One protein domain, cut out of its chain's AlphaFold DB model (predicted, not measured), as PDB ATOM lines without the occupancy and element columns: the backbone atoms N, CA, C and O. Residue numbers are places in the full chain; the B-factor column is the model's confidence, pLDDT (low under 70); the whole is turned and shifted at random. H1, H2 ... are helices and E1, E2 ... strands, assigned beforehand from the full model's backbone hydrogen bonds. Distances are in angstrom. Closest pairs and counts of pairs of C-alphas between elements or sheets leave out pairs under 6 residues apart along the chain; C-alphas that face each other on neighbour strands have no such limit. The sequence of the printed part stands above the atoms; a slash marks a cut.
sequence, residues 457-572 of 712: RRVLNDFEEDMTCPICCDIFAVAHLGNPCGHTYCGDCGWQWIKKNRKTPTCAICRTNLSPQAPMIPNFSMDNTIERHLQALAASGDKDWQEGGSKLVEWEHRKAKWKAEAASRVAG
ATOM      1  N   ARG A 457     164.642 202.626 186.071       92.69
ATOM      2  CA  ARG A 457     165.493 203.737 185.611       92.69
ATOM      3  C   ARG A 457     164.882 205.131 185.791       92.69
ATOM      4  O   ARG A 457     165.651 206.081 185.839       92.69
ATOM      5  N   ARG A 458     163.553 205.275 185.906       93.75
ATOM      6  CA  ARG A 458     162.937 206.559 186.301       93.75
ATOM      7  C   ARG A 458     163.210 206.819 187.782       93.75
ATOM      8  O   ARG A 458     163.864 207.798 188.094       93.75
ATOM      9  N   VAL A 459     162.875 205.855 188.644       95.75
ATOM     10  CA  VAL A 459     163.113 205.937 190.097       95.75
ATOM     11  C   VAL A 459     164.587 206.220 190.424       95.75
ATOM     12  O   VAL A 459     164.875 207.082 191.244       95.75
ATOM     13  N   LEU A 460     165.535 205.552 189.754       95.75
ATOM     14  CA  LEU A 460     166.963 205.845 189.930       95.75
ATOM     15  C   LEU A 460     167.342 207.263 189.467       95.75
ATOM     16  O   LEU A 460     168.090 207.929 190.170       95.75
ATOM     17  N   ASN A 461     166.825 207.747 188.334       95.00
ATOM     18  CA  ASN A 461     167.076 209.120 187.878       95.00
ATOM     19  C   ASN A 461     166.521 210.158 188.870       95.00
ATOM     20  O   ASN A 461     167.167 211.170 189.118       95.00
ATOM     21  N   ASP A 462     165.343 209.906 189.445       95.56
ATOM     22  CA  ASP A 462     164.723 210.799 190.428       95.56
ATOM     23  C   ASP A 462     165.582 210.878 191.713       95.56
ATOM     24  O   ASP A 462     165.821 211.964 192.235       95.56
ATOM     25  N   PHE A 463     166.152 209.748 192.158       96.44
ATOM     26  CA  PHE A 463     167.139 209.714 193.249       96.44
ATOM     27  C   PHE A 463     168.487 210.377 192.901       96.44
ATOM     28  O   PHE A 463     169.151 210.890 193.805       96.44
ATOM     29  N   GLU A 464     168.913 210.385 191.631       96.50
ATOM     30  CA  GLU A 464     170.162 211.047 191.218       96.50
ATOM     31  C   GLU A 464     170.103 212.555 191.523       96.50
ATOM     32  O   GLU A 464     171.096 213.105 192.002       96.50
ATOM     33  N   GLU A 465     168.941 213.209 191.346       96.25
ATOM     34  CA  GLU A 465     168.760 214.646 191.621       96.25
ATOM     35  C   GLU A 465     169.053 215.007 193.091       96.25
ATOM     36  O   GLU A 465     169.868 215.903 193.343       96.25
ATOM     37  N   ASP A 466     168.483 214.268 194.052       96.69
ATOM     38  CA  ASP A 466     168.713 214.452 195.500       96.69
ATOM     39  C   ASP A 466     170.168 214.164 195.923       96.69
ATOM     40  O   ASP A 466     170.666 214.714 196.912       96.69
ATOM     41  N   MET A 467     170.882 213.334 195.156       97.81
ATOM     42  CA  MET A 467     172.307 213.045 195.349       97.81
ATOM     43  C   MET A 467     173.247 213.981 194.570       97.81
ATOM     44  O   MET A 467     174.472 213.817 194.653       97.81
ATOM     45  N   THR A 468     172.735 215.004 193.870       98.25
ATOM     46  CA  THR A 468     173.584 216.015 193.217       98.25
ATOM     47  C   THR A 468     174.059 217.121 194.160       98.25
ATOM     48  O   THR A 468     173.333 217.693 194.970       98.25
ATOM     49  N   CYS A 469     175.323 217.511 194.002       98.56
ATOM     50  CA  CYS A 469     175.899 218.647 194.706       98.56
ATOM     51  C   CYS A 469     175.485 219.981 194.060       98.56
ATOM     52  O   CYS A 469     175.932 220.269 192.945       98.56
ATOM     53  N   PRO A 470     174.790 220.895 194.766       98.25
ATOM     54  CA  PRO A 470     174.294 222.159 194.198       98.25
ATOM     55  C   PRO A 470     175.386 223.213 193.918       98.25
ATOM     56  O   PRO A 470     175.085 224.373 193.642       98.25
ATOM     57  N   ILE A 471     176.670 222.837 194.009       98.25
ATOM     58  CA  ILE A 471     177.822 223.674 193.633       98.25
ATOM     59  C   ILE A 471     178.435 223.223 192.293       98.25
ATOM     60  O   ILE A 471     178.942 224.072 191.560       98.25
ATOM     61  N   CYS A 472     178.394 221.924 191.965       98.19
ATOM     62  CA  CYS A 472     178.936 221.373 190.711       98.19
ATOM     63  C   CYS A 472     177.898 220.689 189.803       98.19
ATOM     64  O   CYS A 472     178.234 220.403 188.660       98.19
ATOM     65  N   CYS A 473     176.656 220.507 190.269       97.56
ATOM     66  CA  CYS A 473     175.534 219.891 189.547       97.56
ATOM     67  C   CYS A 473     175.833 218.459 189.067       97.56
ATOM     68  O   CYS A 473     175.661 218.135 187.896       97.56
ATOM     69  N   ASP A 474     176.352 217.642 189.984       97.94
ATOM     70  CA  ASP A 474     176.935 216.316 189.749       97.94
ATOM     71  C   ASP A 474     176.973 215.565 191.100       97.94
ATOM     72  O   ASP A 474     177.045 216.221 192.149       97.94
ATOM     73  N   ILE A 475     176.883 214.229 191.087       98.12
ATOM     74  CA  ILE A 475     176.758 213.369 192.279       98.12
ATOM     75  C   ILE A 475     177.852 213.688 193.309       98.12
ATOM     76  O   ILE A 475     179.024 213.871 192.944       98.12
ATOM     77  N   PHE A 476     177.487 213.770 194.599       98.62
ATOM     78  CA  PHE A 476     178.436 214.190 195.635       98.62
ATOM     79  C   PHE A 476     179.689 213.291 195.668       98.62
ATOM     80  O   PHE A 476     179.612 212.069 195.778       98.62
ATOM     81  N   ALA A 477     180.867 213.916 195.640       98.00
ATOM     82  CA  ALA A 477     182.147 213.266 195.902       98.00
ATOM     83  C   ALA A 477     182.624 213.638 197.316       98.00
ATOM     84  O   ALA A 477     183.098 214.757 197.551       98.00
ATOM     85  N   VAL A 478     182.486 212.687 198.246       98.19
ATOM     86  CA  VAL A 478     182.726 212.826 199.693       98.19
ATOM     87  C   VAL A 478     181.871 213.936 200.308       98.19
ATOM     88  O   VAL A 478     182.314 215.079 200.486       98.19
ATOM     89  N   ALA A 479     180.619 213.604 200.599       98.56
ATOM     90  CA  ALA A 479     179.602 214.494 201.138       98.56
ATOM     91  C   ALA A 479     180.025 215.112 202.484       98.56
ATOM     92  O   ALA A 479     180.567 214.453 203.369       98.56
ATOM     93  N   HIS A 480     179.786 216.414 202.647       98.69
ATOM     94  CA  HIS A 480     180.063 217.157 203.878       98.69
ATOM     95  C   HIS A 480     178.928 218.134 204.196       98.69
ATOM     96  O   HIS A 480     178.442 218.837 203.311       98.69
ATOM     97  N   LEU A 481     178.569 218.227 205.477       98.69
ATOM     98  CA  LEU A 481     177.588 219.156 206.036       98.69
ATOM     99  C   LEU A 481     178.249 220.487 206.412       98.69
ATOM    100  O   LEU A 481     179.271 220.508 207.103       98.69
ATOM    101  N   GLY A 482     177.642 221.610 206.030       98.50
ATOM    102  CA  GLY A 482     178.008 222.938 206.521       98.50
ATOM    103  C   GLY A 482     177.558 223.154 207.966       98.50
ATOM    104  O   GLY A 482     176.365 223.275 208.233       98.50
ATOM    105  N   ASN A 483     178.499 223.249 208.904       98.38
ATOM    106  CA  ASN A 483     178.229 223.420 210.337       98.38
ATOM    107  C   ASN A 483     177.967 224.903 210.691       98.38
ATOM    108  O   ASN A 483     178.880 225.708 210.474       98.38
ATOM    109  N   PRO A 484     176.802 225.300 211.253       98.00
ATOM    110  CA  PRO A 484     175.769 224.449 211.871       98.00
ATOM    111  C   PRO A 484     174.539 224.160 210.992       98.00
ATOM    112  O   PRO A 484     173.645 223.437 211.407       98.00
ATOM    113  N   CYS A 485     174.448 224.745 209.798       98.38
ATOM    114  CA  CYS A 485     173.222 224.772 208.995       98.38
ATOM    115  C   CYS A 485     172.795 223.449 208.324       98.38
ATOM    116  O   CYS A 485     171.793 223.463 207.617       98.38
ATOM    117  N   GLY A 486     173.544 222.349 208.452       98.31
ATOM    118  CA  GLY A 486     173.146 221.019 207.956       98.31
ATOM    119  C   GLY A 486     173.082 220.844 206.429       98.31
ATOM    120  O   GLY A 486     172.613 219.822 205.952       98.31
ATOM    121  N   HIS A 487     173.540 221.819 205.642       98.62
ATOM    122  CA  HIS A 487     173.467 221.764 204.177       98.62
ATOM    123  C   HIS A 487     174.633 220.956 203.578       98.62
ATOM    124  O   HIS A 487     175.787 221.236 203.905       98.62
ATOM    125  N   THR A 488     174.343 220.006 202.680       98.62
ATOM    126  CA  THR A 488     175.336 219.085 202.087       98.62
ATOM    127  C   THR A 488     175.979 219.624 200.801       98.62
ATOM    128  O   THR A 488     175.328 220.267 199.977       98.62
ATOM    129  N   TYR A 489     177.271 219.342 200.606       98.50
ATOM    130  CA  TYR A 489     178.021 219.553 199.356       98.50
ATOM    131  C   TYR A 489     179.270 218.653 199.294       98.50
ATOM    132  O   TYR A 489     179.731 218.161 200.324       98.50
ATOM    133  N   CYS A 490     179.855 218.455 198.100       98.75
ATOM    134  CA  CYS A 490     181.138 217.747 197.955       98.75
ATOM    135  C   CYS A 490     182.224 218.414 198.806       98.75
ATOM    136  O   CYS A 490     182.296 219.650 198.856       98.75
ATOM    137  N   GLY A 491     183.134 217.615 199.366       98.19
ATOM    138  CA  GLY A 491     184.256 218.102 200.169       98.19
ATOM    139  C   GLY A 491     185.051 219.219 199.478       98.19
ATOM    140  O   GLY A 491     185.190 220.320 200.013       98.19
ATOM    141  N   ASP A 492     185.498 218.985 198.242       98.25
ATOM    142  CA  ASP A 492     186.273 219.972 197.474       98.25
ATOM    143  C   ASP A 492     185.458 221.247 197.181       98.25
ATOM    144  O   ASP A 492     185.924 222.363 197.412       98.25
ATOM    145  N   CYS A 493     184.191 221.105 196.779       98.69
ATOM    146  CA  CYS A 493     183.310 222.239 196.478       98.69
ATOM    147  C   CYS A 493     183.084 223.150 197.697       98.69
ATOM    148  O   CYS A 493     183.270 224.369 197.613       98.69
ATOM    149  N   GLY A 494     182.739 222.560 198.847       98.25
ATOM    150  CA  GLY A 494     182.572 223.284 200.108       98.25
ATOM    151  C   GLY A 494     183.865 223.948 200.572       98.25
ATOM    152  O   GLY A 494     183.884 225.129 200.934       98.25
ATOM    153  N   TRP A 495     184.982 223.224 200.488       98.00
ATOM    154  CA  TRP A 495     186.280 223.740 200.900       98.00
ATOM    155  C   TRP A 495     186.769 224.880 200.010       98.00
ATOM    156  O   TRP A 495     187.268 225.879 200.523       98.00
ATOM    157  N   GLN A 496     186.583 224.801 198.690       98.00
ATOM    158  CA  GLN A 496     186.884 225.906 197.777       98.00
ATOM    159  C   GLN A 496     186.035 227.149 198.073       98.00
ATOM    160  O   GLN A 496     186.546 228.269 197.982       98.00
ATOM    161  N   TRP A 497     184.766 226.975 198.450       98.25
ATOM    162  CA  TRP A 497     183.889 228.074 198.857       98.25
ATOM    163  C   TRP A 497     184.372 228.753 200.153       98.25
ATOM    164  O   TRP A 497     184.540 229.975 200.200       98.25
ATOM    165  N   ILE A 498     184.709 227.965 201.176       97.81
ATOM    166  CA  ILE A 498     185.272 228.446 202.452       97.81
ATOM    167  C   ILE A 498     186.656 229.091 202.255       97.81
ATOM    168  O   ILE A 498     186.934 230.162 202.799       97.81
ATOM    169  N   LYS A 499     187.512 228.504 201.409       97.25
ATOM    170  CA  LYS A 499     188.864 228.990 201.073       97.25
ATOM    171  C   LYS A 499     188.853 230.365 200.396       97.25
ATOM    172  O   LYS A 499     189.845 231.085 200.536       97.25
ATOM    173  N   LYS A 500     187.755 230.740 199.718       97.56
ATOM    174  CA  LYS A 500     187.501 232.092 199.179       97.56
ATOM    175  C   LYS A 500     187.075 233.081 200.279       97.56
ATOM    176  O   LYS A 500     187.525 234.220 200.273       97.56
ATOM    177  N   ASN A 501     186.284 232.636 201.260       95.31
ATOM    178  CA  ASN A 501     185.639 233.481 202.278       95.31
ATOM    179  C   ASN A 501     186.250 233.364 203.695       95.31
ATOM    180  O   ASN A 501     185.549 233.527 204.689       95.31
ATOM    181  N   ARG A 502     187.563 233.112 203.817       94.31
ATOM    182  CA  ARG A 502     188.236 232.704 205.079       94.31
ATOM    183  C   ARG A 502     187.969 233.550 206.335       94.31
ATOM    184  O   ARG A 502     188.151 233.040 207.433       94.31
ATOM    185  N   LYS A 503     187.621 234.835 206.199       96.25
ATOM    186  CA  LYS A 503     187.338 235.729 207.344       96.25
ATOM    187  C   LYS A 503     185.978 235.455 207.993       96.25
ATOM    188  O   LYS A 503     185.824 235.662 209.189       96.25
ATOM    189  N   THR A 504     185.011 235.045 207.182       97.19
ATOM    190  CA  THR A 504     183.597 234.858 207.524       97.19
ATOM    191  C   THR A 504     183.068 233.737 206.625       97.19
ATOM    192  O   THR A 504     182.438 234.017 205.597       97.19
ATOM    193  N   PRO A 505     183.417 232.468 206.913       97.81
ATOM    194  CA  PRO A 505     182.946 231.350 206.113       97.81
ATOM    195  C   PRO A 505     181.420 231.279 206.212       97.81
ATOM    196  O   PRO A 505     180.853 231.398 207.293       97.81
ATOM    197  N   THR A 506     180.754 231.108 205.078       98.50
ATOM    198  CA  THR A 506     179.289 231.059 204.964       98.50
ATOM    199  C   THR A 506     178.892 229.853 204.130       98.50
ATOM    200  O   THR A 506     179.640 229.455 203.236       98.50
ATOM    201  N   CYS A 507     177.727 229.266 204.395       98.62
ATOM    202  CA  CYS A 507     177.186 228.190 203.568       98.62
ATOM    203  C   CYS A 507     176.972 228.673 202.123       98.62
ATOM    204  O   CYS A 507     176.470 229.777 201.905       98.62
ATOM    205  N   ALA A 508     177.319 227.858 201.123       98.00
ATOM    206  CA  ALA A 508     177.097 228.207 199.716       98.00
ATOM    207  C   ALA A 508     175.603 228.398 199.387       98.00
ATOM    208  O   ALA A 508     175.255 229.295 198.610       98.00
ATOM    209  N   ILE A 509     174.748 227.595 200.032       98.31
ATOM    210  CA  ILE A 509     173.297 227.539 199.833       98.31
ATOM    211  C   ILE A 509     172.612 228.635 200.667       98.31
ATOM    212  O   ILE A 509     172.398 229.738 200.170       98.31
ATOM    213  N   CYS A 510     172.358 228.395 201.958       98.50
ATOM    214  CA  CYS A 510     171.594 229.297 202.835       98.50
ATOM    215  C   CYS A 510     172.347 230.543 203.347       98.50
ATOM    216  O   CYS A 510     171.759 231.365 204.043       98.50
ATOM    217  N   ARG A 511     173.643 230.701 203.040       97.94
ATOM    218  CA  ARG A 511     174.506 231.834 203.459       97.94
ATOM    219  C   ARG A 511     174.698 232.045 204.967       97.94
ATOM    220  O   ARG A 511     175.473 232.923 205.340       97.94
ATOM    221  N   THR A 512     174.120 231.199 205.817       98.44
ATOM    222  CA  THR A 512     174.407 231.119 207.258       98.44
ATOM    223  C   THR A 512     175.913 231.056 207.529       98.44
ATOM    224  O   THR A 512     176.643 230.333 206.843       98.44
ATOM    225  N   ASN A 513     176.383 231.810 208.528       98.44
ATOM    226  CA  ASN A 513     177.780 231.781 208.969       98.44
ATOM    227  C   ASN A 513     178.146 230.385 209.492       98.44
ATOM    228  O   ASN A 513     177.427 229.815 210.311       98.44
ATOM    229  N   LEU A 514     179.274 229.855 209.029       98.31
ATOM    230  CA  LEU A 514     179.795 228.553 209.428       98.31
ATOM    231  C   LEU A 514     180.757 228.686 210.615       98.31
ATOM    232  O   LEU A 514     181.419 229.714 210.778       98.31
ATOM    233  N   SER A 515     180.884 227.625 211.415       97.38
ATOM    234  CA  SER A 515     181.837 227.571 212.532       97.38
ATOM    235  C   SER A 515     183.280 227.811 212.050       97.38
ATOM    236  O   SER A 515     183.778 227.024 211.245       97.38
ATOM    237  N   PRO A 516     184.013 228.830 212.546       95.62
ATOM    238  CA  PRO A 516     185.383 229.099 212.094       95.62
ATOM    239  C   PRO A 516     186.394 227.989 212.422       95.62
ATOM    240  O   PRO A 516     187.457 227.940 211.808       95.62
ATOM    241  N   GLN A 517     186.088 227.126 213.398       94.56
ATOM    242  CA  GLN A 517     186.966 226.030 213.831       94.56
ATOM    243  C   GLN A 517     186.714 224.735 213.048       94.56
ATOM    244  O   GLN A 517     187.659 224.026 212.716       94.56
ATOM    245  N   ALA A 518     185.448 224.438 212.748       96.38
ATOM    246  CA  ALA A 518     185.023 223.230 212.047       96.38
ATOM    247  C   ALA A 518     183.846 223.562 211.110       96.38
ATOM    248  O   ALA A 518     182.708 223.212 211.421       96.38
ATOM    249  N   PRO A 519     184.079 224.275 209.988       97.56
ATOM    250  CA  PRO A 519     183.008 224.773 209.116       97.56
ATOM    251  C   PRO A 519     182.331 223.670 208.289       97.56
ATOM    252  O   PRO A 519     181.287 223.908 207.684       97.56
ATOM    253  N   MET A 520     182.930 222.479 208.244       98.06
ATOM    254  CA  MET A 520     182.436 221.298 207.542       98.06
ATOM    255  C   MET A 520     182.580 220.066 208.435       98.06
ATOM    256  O   MET A 520     183.583 219.940 209.137       98.06
ATOM    257  N   ILE A 521     181.607 219.160 208.364       98.12
ATOM    258  CA  ILE A 521     181.604 217.848 209.028       98.12
ATOM    259  C   ILE A 521     181.363 216.784 207.936       98.12
ATOM    260  O   ILE A 521     180.490 217.017 207.099       98.12
ATOM    261  N   PRO A 522     182.110 215.664 207.874       98.31
ATOM    262  CA  PRO A 522     181.848 214.590 206.907       98.31
ATOM    263  C   PRO A 522     180.446 213.986 207.074       98.31
ATOM    264  O   PRO A 522     179.957 213.879 208.197       98.31
ATOM    265  N   ASN A 523     179.808 213.575 205.976       98.38
ATOM    266  CA  ASN A 523     178.481 212.957 205.982       98.38
ATOM    267  C   ASN A 523     178.540 211.511 205.465       98.38
ATOM    268  O   ASN A 523     178.148 211.225 204.335       98.38
ATOM    269  N   PHE A 524     179.024 210.605 206.318       97.81
ATOM    270  CA  PHE A 524     179.166 209.184 205.987       97.81
ATOM    271  C   PHE A 524     177.834 208.517 205.616       97.81
ATOM    272  O   PHE A 524     177.812 207.665 204.738       97.81
ATOM    273  N   SER A 525     176.712 208.944 206.209       97.81
ATOM    274  CA  SER A 525     175.387 208.426 205.839       97.81
ATOM    275  C   SER A 525     175.058 208.709 204.372       97.81
ATOM    276  O   SER A 525     174.581 207.820 203.682       97.81
ATOM    277  N   MET A 526     175.347 209.922 203.889       98.00
ATOM    278  CA  MET A 526     175.125 210.294 202.490       98.00
ATOM    279  C   MET A 526     176.130 209.614 201.549       98.00
ATOM    280  O   MET A 526     175.725 209.113 200.506       98.00
ATOM    281  N   ASP A 527     177.416 209.533 201.920       98.19
ATOM    282  CA  ASP A 527     178.419 208.793 201.130       98.19
ATOM    283  C   ASP A 527     178.031 207.307 200.962       98.19
ATOM    284  O   ASP A 527     178.092 206.786 199.848       98.19
ATOM    285  N   ASN A 528     177.534 206.654 202.019       98.12
ATOM    286  CA  ASN A 528     177.037 205.275 201.959       98.12
ATOM    287  C   ASN A 528     175.806 205.139 201.039       98.12
ATOM    288  O   ASN A 528     175.726 204.192 200.254       98.12
ATOM    289  N   THR A 529     174.853 206.079 201.102       98.00
ATOM    290  CA  THR A 529     173.675 206.099 200.212       98.00
ATOM    291  C   THR A 529     174.086 206.236 198.744       98.00
ATOM    292  O   THR A 529     173.595 205.487 197.899       98.00
ATOM    293  N   ILE A 530     175.041 207.122 198.447       98.19
ATOM    294  CA  ILE A 530     175.592 207.309 197.097       98.19
ATOM    295  C   ILE A 530     176.268 206.030 196.604       98.19
ATOM    296  O   ILE A 530     176.036 205.620 195.472       98.19
ATOM    297  N   GLU A 531     177.065 205.359 197.436       97.88
ATOM    298  CA  GLU A 531     177.726 204.107 197.051       97.88
ATOM    299  C   GLU A 531     176.721 203.006 196.675       97.88
ATOM    300  O   GLU A 531     176.913 202.321 195.668       97.88
ATOM    301  N   ARG A 532     175.596 202.889 197.398       98.19
ATOM    302  CA  ARG A 532     174.498 201.980 197.021       98.19
ATOM    303  C   ARG A 532     173.769 202.416 195.749       98.19
ATOM    304  O   ARG A 532     173.422 201.572 194.926       98.19
ATOM    305  N   HIS A 533     173.577 203.715 195.546       97.62
ATOM    306  CA  HIS A 533     172.959 204.247 194.333       97.62
ATOM    307  C   HIS A 533     173.820 204.006 193.078       97.62
ATOM    308  O   HIS A 533     173.303 203.546 192.061       97.62
ATOM    309  N   LEU A 534     175.138 204.213 193.162       97.81
ATOM    310  CA  LEU A 534     176.078 203.912 192.075       97.81
ATOM    311  C   LEU A 534     176.105 202.409 191.742       97.81
ATOM    312  O   LEU A 534     176.095 202.043 190.565       97.81
ATOM    313  N   GLN A 535     176.049 201.535 192.755       97.44
ATOM    314  CA  GLN A 535     175.889 200.085 192.562       97.44
ATOM    315  C   GLN A 535     174.581 199.750 191.819       97.44
ATOM    316  O   GLN A 535     174.594 198.963 190.871       97.44
ATOM    317  N   ALA A 536     173.461 200.384 192.184       97.00
ATOM    318  CA  ALA A 536     172.175 200.190 191.514       97.00
ATOM    319  C   ALA A 536     172.169 200.703 190.058       97.00
ATOM    320  O   ALA A 536     171.610 200.050 189.176       97.00
ATOM    321  N   LEU A 537     172.837 201.827 189.775       96.44
ATOM    322  CA  LEU A 537     173.015 202.351 188.417       96.44
ATOM    323  C   LEU A 537     173.826 201.388 187.534       96.44
ATOM    324  O   LEU A 537     173.379 201.055 186.431       96.44
ATOM    325  N   ALA A 538     174.952 200.870 188.037       96.56
ATOM    326  CA  ALA A 538     175.760 199.862 187.348       96.56
ATOM    327  C   ALA A 538     174.960 198.577 187.054       96.56
ATOM    328  O   ALA A 538     174.969 198.077 185.921       96.56
ATOM    329  N   ALA A 539     174.207 198.085 188.047       96.25
ATOM    330  CA  ALA A 539     173.332 196.916 187.929       96.25
ATOM    331  C   ALA A 539     172.150 197.137 186.963       96.25
ATOM    332  O   ALA A 539     171.727 196.203 186.282       96.25
ATOM    333  N   SER A 540     171.651 198.373 186.830       95.50
ATOM    334  CA  SER A 540     170.603 198.732 185.857       95.50
ATOM    335  C   SER A 540     171.065 198.663 184.391       95.50
ATOM    336  O   SER A 540     170.236 198.715 183.475       95.50
ATOM    337  N   GLY A 541     172.378 198.531 184.162       95.12
ATOM    338  CA  GLY A 541     172.993 198.456 182.841       95.12
ATOM    339  C   GLY A 541     173.473 199.795 182.271       95.12
ATOM    340  O   GLY A 541     173.708 199.861 181.061       95.12
ATOM    341  N   ASP A 542     173.614 200.852 183.085       95.81
ATOM    342  CA  ASP A 542     174.237 202.100 182.618       95.81
ATOM    343  C   ASP A 542     175.762 201.940 182.509       95.81
ATOM    344  O   ASP A 542     176.483 201.792 183.496       95.81
ATOM    345  N   LYS A 543     176.253 201.997 181.270       96.88
ATOM    346  CA  LYS A 543     177.663 201.813 180.903       96.88
ATOM    347  C   LYS A 543     178.574 202.913 181.439       96.88
ATOM    348  O   LYS A 543     179.770 202.681 181.582       96.88
ATOM    349  N   ASP A 544     178.030 204.094 181.722       97.25
ATOM    350  CA  ASP A 544     178.810 205.198 182.277       97.25
ATOM    351  C   ASP A 544     179.163 204.965 183.762       97.25
ATOM    352  O   ASP A 544     180.145 205.529 184.254       97.25
ATOM    353  N   TRP A 545     178.388 204.116 184.451       97.25
ATOM    354  CA  TRP A 545     178.500 203.809 185.883       97.25
ATOM    355  C   TRP A 545     178.994 202.386 186.197       97.25
ATOM    356  O   TRP A 545     179.273 202.084 187.353       97.25
ATOM    357  N   GLN A 546     179.128 201.515 185.193       97.19
ATOM    358  CA  GLN A 546     179.768 200.198 185.327       97.19
ATOM    359  C   GLN A 546     181.274 200.307 185.635       97.19
ATOM    360  O   GLN A 546     181.868 201.380 185.539       97.19
ATOM    361  N   GLU A 547     181.915 199.189 185.993       96.81
ATOM    362  CA  GLU A 547     183.364 199.129 186.232       96.81
ATOM    363  C   GLU A 547     184.159 199.628 185.011       96.81
ATOM    364  O   GLU A 547     183.974 199.158 183.887       96.81
ATOM    365  N   GLY A 548     185.030 200.622 185.216       96.69
ATOM    366  CA  GLY A 548     185.739 201.314 184.128       96.69
ATOM    367  C   GLY A 548     184.887 202.308 183.318       96.69
ATOM    368  O   GLY A 548     185.404 202.932 182.388       96.69
ATOM    369  N   GLY A 549     183.612 202.487 183.673       97.69
ATOM    370  CA  GLY A 549     182.714 203.511 183.146       97.69
ATOM    371  C   GLY A 549     183.215 204.925 183.447       97.69
ATOM    372  O   GLY A 549     183.817 205.197 184.488       97.69
ATOM    373  N   SER A 550     182.990 205.845 182.511       97.94
ATOM    374  CA  SER A 550     183.596 207.183 182.518       97.94
ATOM    375  C   SER A 550     183.198 208.031 183.730       97.94
ATOM    376  O   SER A 550     184.068 208.675 184.322       97.94
ATOM    377  N   LYS A 551     181.920 208.007 184.136       97.62
ATOM    378  CA  LYS A 551     181.429 208.756 185.303       97.62
ATOM    379  C   LYS A 551     181.932 208.146 186.611       97.62
ATOM    380  O   LYS A 551     182.314 208.896 187.510       97.62
ATOM    381  N   LEU A 552     181.980 206.810 186.711       97.69
ATOM    382  CA  LEU A 552     182.504 206.125 187.898       97.69
ATOM    383  C   LEU A 552     183.982 206.482 188.117       97.69
ATOM    384  O   LEU A 552     184.338 206.961 189.191       97.69
ATOM    385  N   VAL A 553     184.814 206.363 187.077       98.12
ATOM    386  CA  VAL A 553     186.244 206.718 187.135       98.12
ATOM    387  C   VAL A 553     186.452 208.205 187.463       98.12
ATOM    388  O   VAL A 553     187.356 208.551 188.230       98.12
ATOM    389  N   GLU A 554     185.612 209.112 186.949       97.94
ATOM    390  CA  GLU A 554     185.669 210.533 187.324       97.94
ATOM    391  C   GLU A 554     185.263 210.773 188.791       97.94
ATOM    392  O   GLU A 554     185.921 211.547 189.493       97.94
ATOM    393  N   TRP A 555     184.214 210.111 189.285       98.12
ATOM    394  CA  TRP A 555     183.787 210.196 190.686       98.12
ATOM    395  C   TRP A 555     184.845 209.639 191.647       98.12
ATOM    396  O   TRP A 555     185.198 210.305 192.625       98.12
ATOM    397  N   GLU A 556     185.438 208.485 191.335       98.06
ATOM    398  CA  GLU A 556     186.558 207.915 192.089       98.06
ATOM    399  C   GLU A 556     187.770 208.850 192.099       98.06
ATOM    400  O   GLU A 556     188.356 209.093 193.155       98.06
ATOM    401  N   HIS A 557     188.114 209.455 190.958       98.25
ATOM    402  CA  HIS A 557     189.188 210.442 190.882       98.25
ATOM    403  C   HIS A 557     188.893 211.687 191.741       98.25
ATOM    404  O   HIS A 557     189.770 212.133 192.488       98.25
ATOM    405  N   ARG A 558     187.659 212.218 191.726       98.06
ATOM    406  CA  ARG A 558     187.229 213.315 192.622       98.06
ATOM    407  C   ARG A 558     187.361 212.919 194.100       98.06
ATOM    408  O   ARG A 558     187.912 213.685 194.897       98.06
ATOM    409  N   LYS A 559     186.916 211.709 194.455       98.12
ATOM    410  CA  LYS A 559     186.970 211.119 195.804       98.12
ATOM    411  C   LYS A 559     188.413 210.933 196.294       98.12
ATOM    412  O   LYS A 559     188.752 211.380 197.392       98.12
ATOM    413  N   ALA A 560     189.283 210.355 195.469       98.19
ATOM    414  CA  ALA A 560     190.700 210.139 195.760       98.19
ATOM    415  C   ALA A 560     191.472 211.461 195.899       98.19
ATOM    416  O   ALA A 560     192.184 211.659 196.888       98.19
ATOM    417  N   LYS A 561     191.270 212.408 194.970       97.88
ATOM    418  CA  LYS A 561     191.846 213.761 195.031       97.88
ATOM    419  C   LYS A 561     191.493 214.451 196.353       97.88
ATOM    420  O   LYS A 561     192.379 214.975 197.030       97.88
ATOM    421  N   TRP A 562     190.218 214.432 196.749       97.69
ATOM    422  CA  TRP A 562     189.794 215.036 198.013       97.69
ATOM    423  C   TRP A 562     190.417 214.347 199.234       97.69
ATOM    424  O   TRP A 562     190.898 215.049 200.125       97.69
ATOM    425  N   LYS A 563     190.470 213.004 199.272       97.12
ATOM    426  CA  LYS A 563     191.141 212.256 200.353       97.12
ATOM    427  C   LYS A 563     192.622 212.655 200.482       97.12
ATOM    428  O   LYS A 563     193.074 212.951 201.588       97.12
ATOM    429  N   ALA A 564     193.350 212.767 199.367       97.81
ATOM    430  CA  ALA A 564     194.753 213.197 199.356       97.81
ATOM    431  C   ALA A 564     194.939 214.655 199.833       97.81
ATOM    432  O   ALA A 564     195.818 214.940 200.656       97.81
ATOM    433  N   GLU A 565     194.087 215.587 199.387       96.81
ATOM    434  CA  GLU A 565     194.099 216.963 199.900       96.81
ATOM    435  C   GLU A 565     193.732 217.038 201.395       96.81
ATOM    436  O   GLU A 565     194.282 217.867 202.123       96.81
ATOM    437  N   ALA A 566     192.815 216.192 201.875       96.12
ATOM    438  CA  ALA A 566     192.412 216.140 203.277       96.12
ATOM    439  C   ALA A 566     193.551 215.658 204.181       96.12
ATOM    440  O   ALA A 566     193.898 216.362 205.132       96.12
ATOM    441  N   ALA A 567     194.194 214.539 203.837       96.44
ATOM    442  CA  ALA A 567     195.378 214.041 204.538       96.44
ATOM    443  C   ALA A 567     196.501 215.095 204.576       96.44
ATOM    444  O   ALA A 567     197.066 215.372 205.636       96.44
ATOM    445  N   SER A 568     196.745 215.776 203.449       96.50
ATOM    446  CA  SER A 568     197.731 216.865 203.353       96.50
ATOM    447  C   SER A 568     197.431 218.034 204.303       96.50
ATOM    448  O   SER A 568     198.348 218.613 204.887       96.50
ATOM    449  N   ARG A 569     196.150 218.381 204.508       94.62
ATOM    450  CA  ARG A 569     195.739 219.419 205.474       94.62
ATOM    451  C   ARG A 569     195.934 218.974 206.923       94.62
ATOM    452  O   ARG A 569     196.396 219.781 207.727       94.62
ATOM    453  N   VAL A 570     195.636 217.714 207.251       94.19
ATOM    454  CA  VAL A 570     195.867 217.158 208.596       94.19
ATOM    455  C   VAL A 570     197.367 217.153 208.920       94.19
ATOM    456  O   VAL A 570     197.769 217.759 209.915       94.19
ATOM    457  N   ALA A 571     198.209 216.607 208.038       94.88
ATOM    458  CA  ALA A 571     199.670 216.602 208.190       94.88
ATOM    459  C   ALA A 571     200.263 218.025 208.291       94.88
ATOM    460  O   ALA A 571     201.119 218.298 209.138       94.88
ATOM    461  N   GLY A 572     199.761 218.968 207.485       94.56
ATOM    462  CA  GLY A 572     200.141 220.382 207.569       94.56
ATOM    463  C   GLY A 572     199.741 221.047 208.893       94.56
ATOM    464  O   GLY A 572     200.468 221.900 209.397       94.56
TER     465      GLY A 572
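What this domain is: This is residues 457 to 572 of the 712 residues of the protein "RING-type domain-containing protein" of Dentipellis fragilis (UniProt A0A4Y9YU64). What does the model look like? A small sheet, E2 E1 E3, has H2 over one face; H3 runs off from the sheet with H1 beside it, and long H4 folds back antiparallel to H3, its residues 567 to 572 sticking out. What is it made of? The 116 printed residues hold four named helices and three named strands, in the order H1 E1 E2 H2 E3 H3 H4; the class is mostly helix and the sheet antiparallel. How large is it? It is compact, with a radius of gyration of the C-alphas of 15.0 A, and elongated, spanning 47 by 30 by 21 A.

How they stand to each other: How is the sheet paired? Inner strand E1, residues 479 to 482, forms a hairpin with antiparallel E2, residues 487 to 490; N 480 and O 489 are within hydrogen-bond range at 2.9 A. On its other side is antiparallel E3, residues 520 to 522, with N 481 and O 521 2.8 A apart. What is on it? H2, residues 491 to 500, makes two layers, a helix on one face, at a height of 9.6 A over the sheet; E2, H2, E3 is a split strand-helix-strand unit, E1 between its strands, with a right-handed crossover. H3, residues 524 to 539, only grazes the sheet with residues 524 to 530. And the other helices? H1, residues 457 to 466, touches residues 533 to 537 of H3 alone, closest C-alphas Leu 460 and Leu 537, 7.2 A. H4, residues 550 to 572, is close but not clearly touching H2, closest C-alphas Asp 492 and Trp 562, 6.1 A. Every O i to N i+4 pair is within hydrogen-bond range in H2, H3 and H4, and 4 of 6 in H1.

Where its parts are: Where do the helices begin and end? H1 begins at C-alpha 457, (165.493, 203.737, 185.611), and H4 ends at C-alpha 572, (200.141, 220.382, 207.569). How long are the elements? From first to last C-alpha, H4 is 32.8 A and H3 22.6 A.

The domain as a whole: Which links are long? Those from H1 to E1 and from H2 to E3. Is anything missing or uncertain? The printed part has no cut, and no printed residue is under 70 in pLDDT.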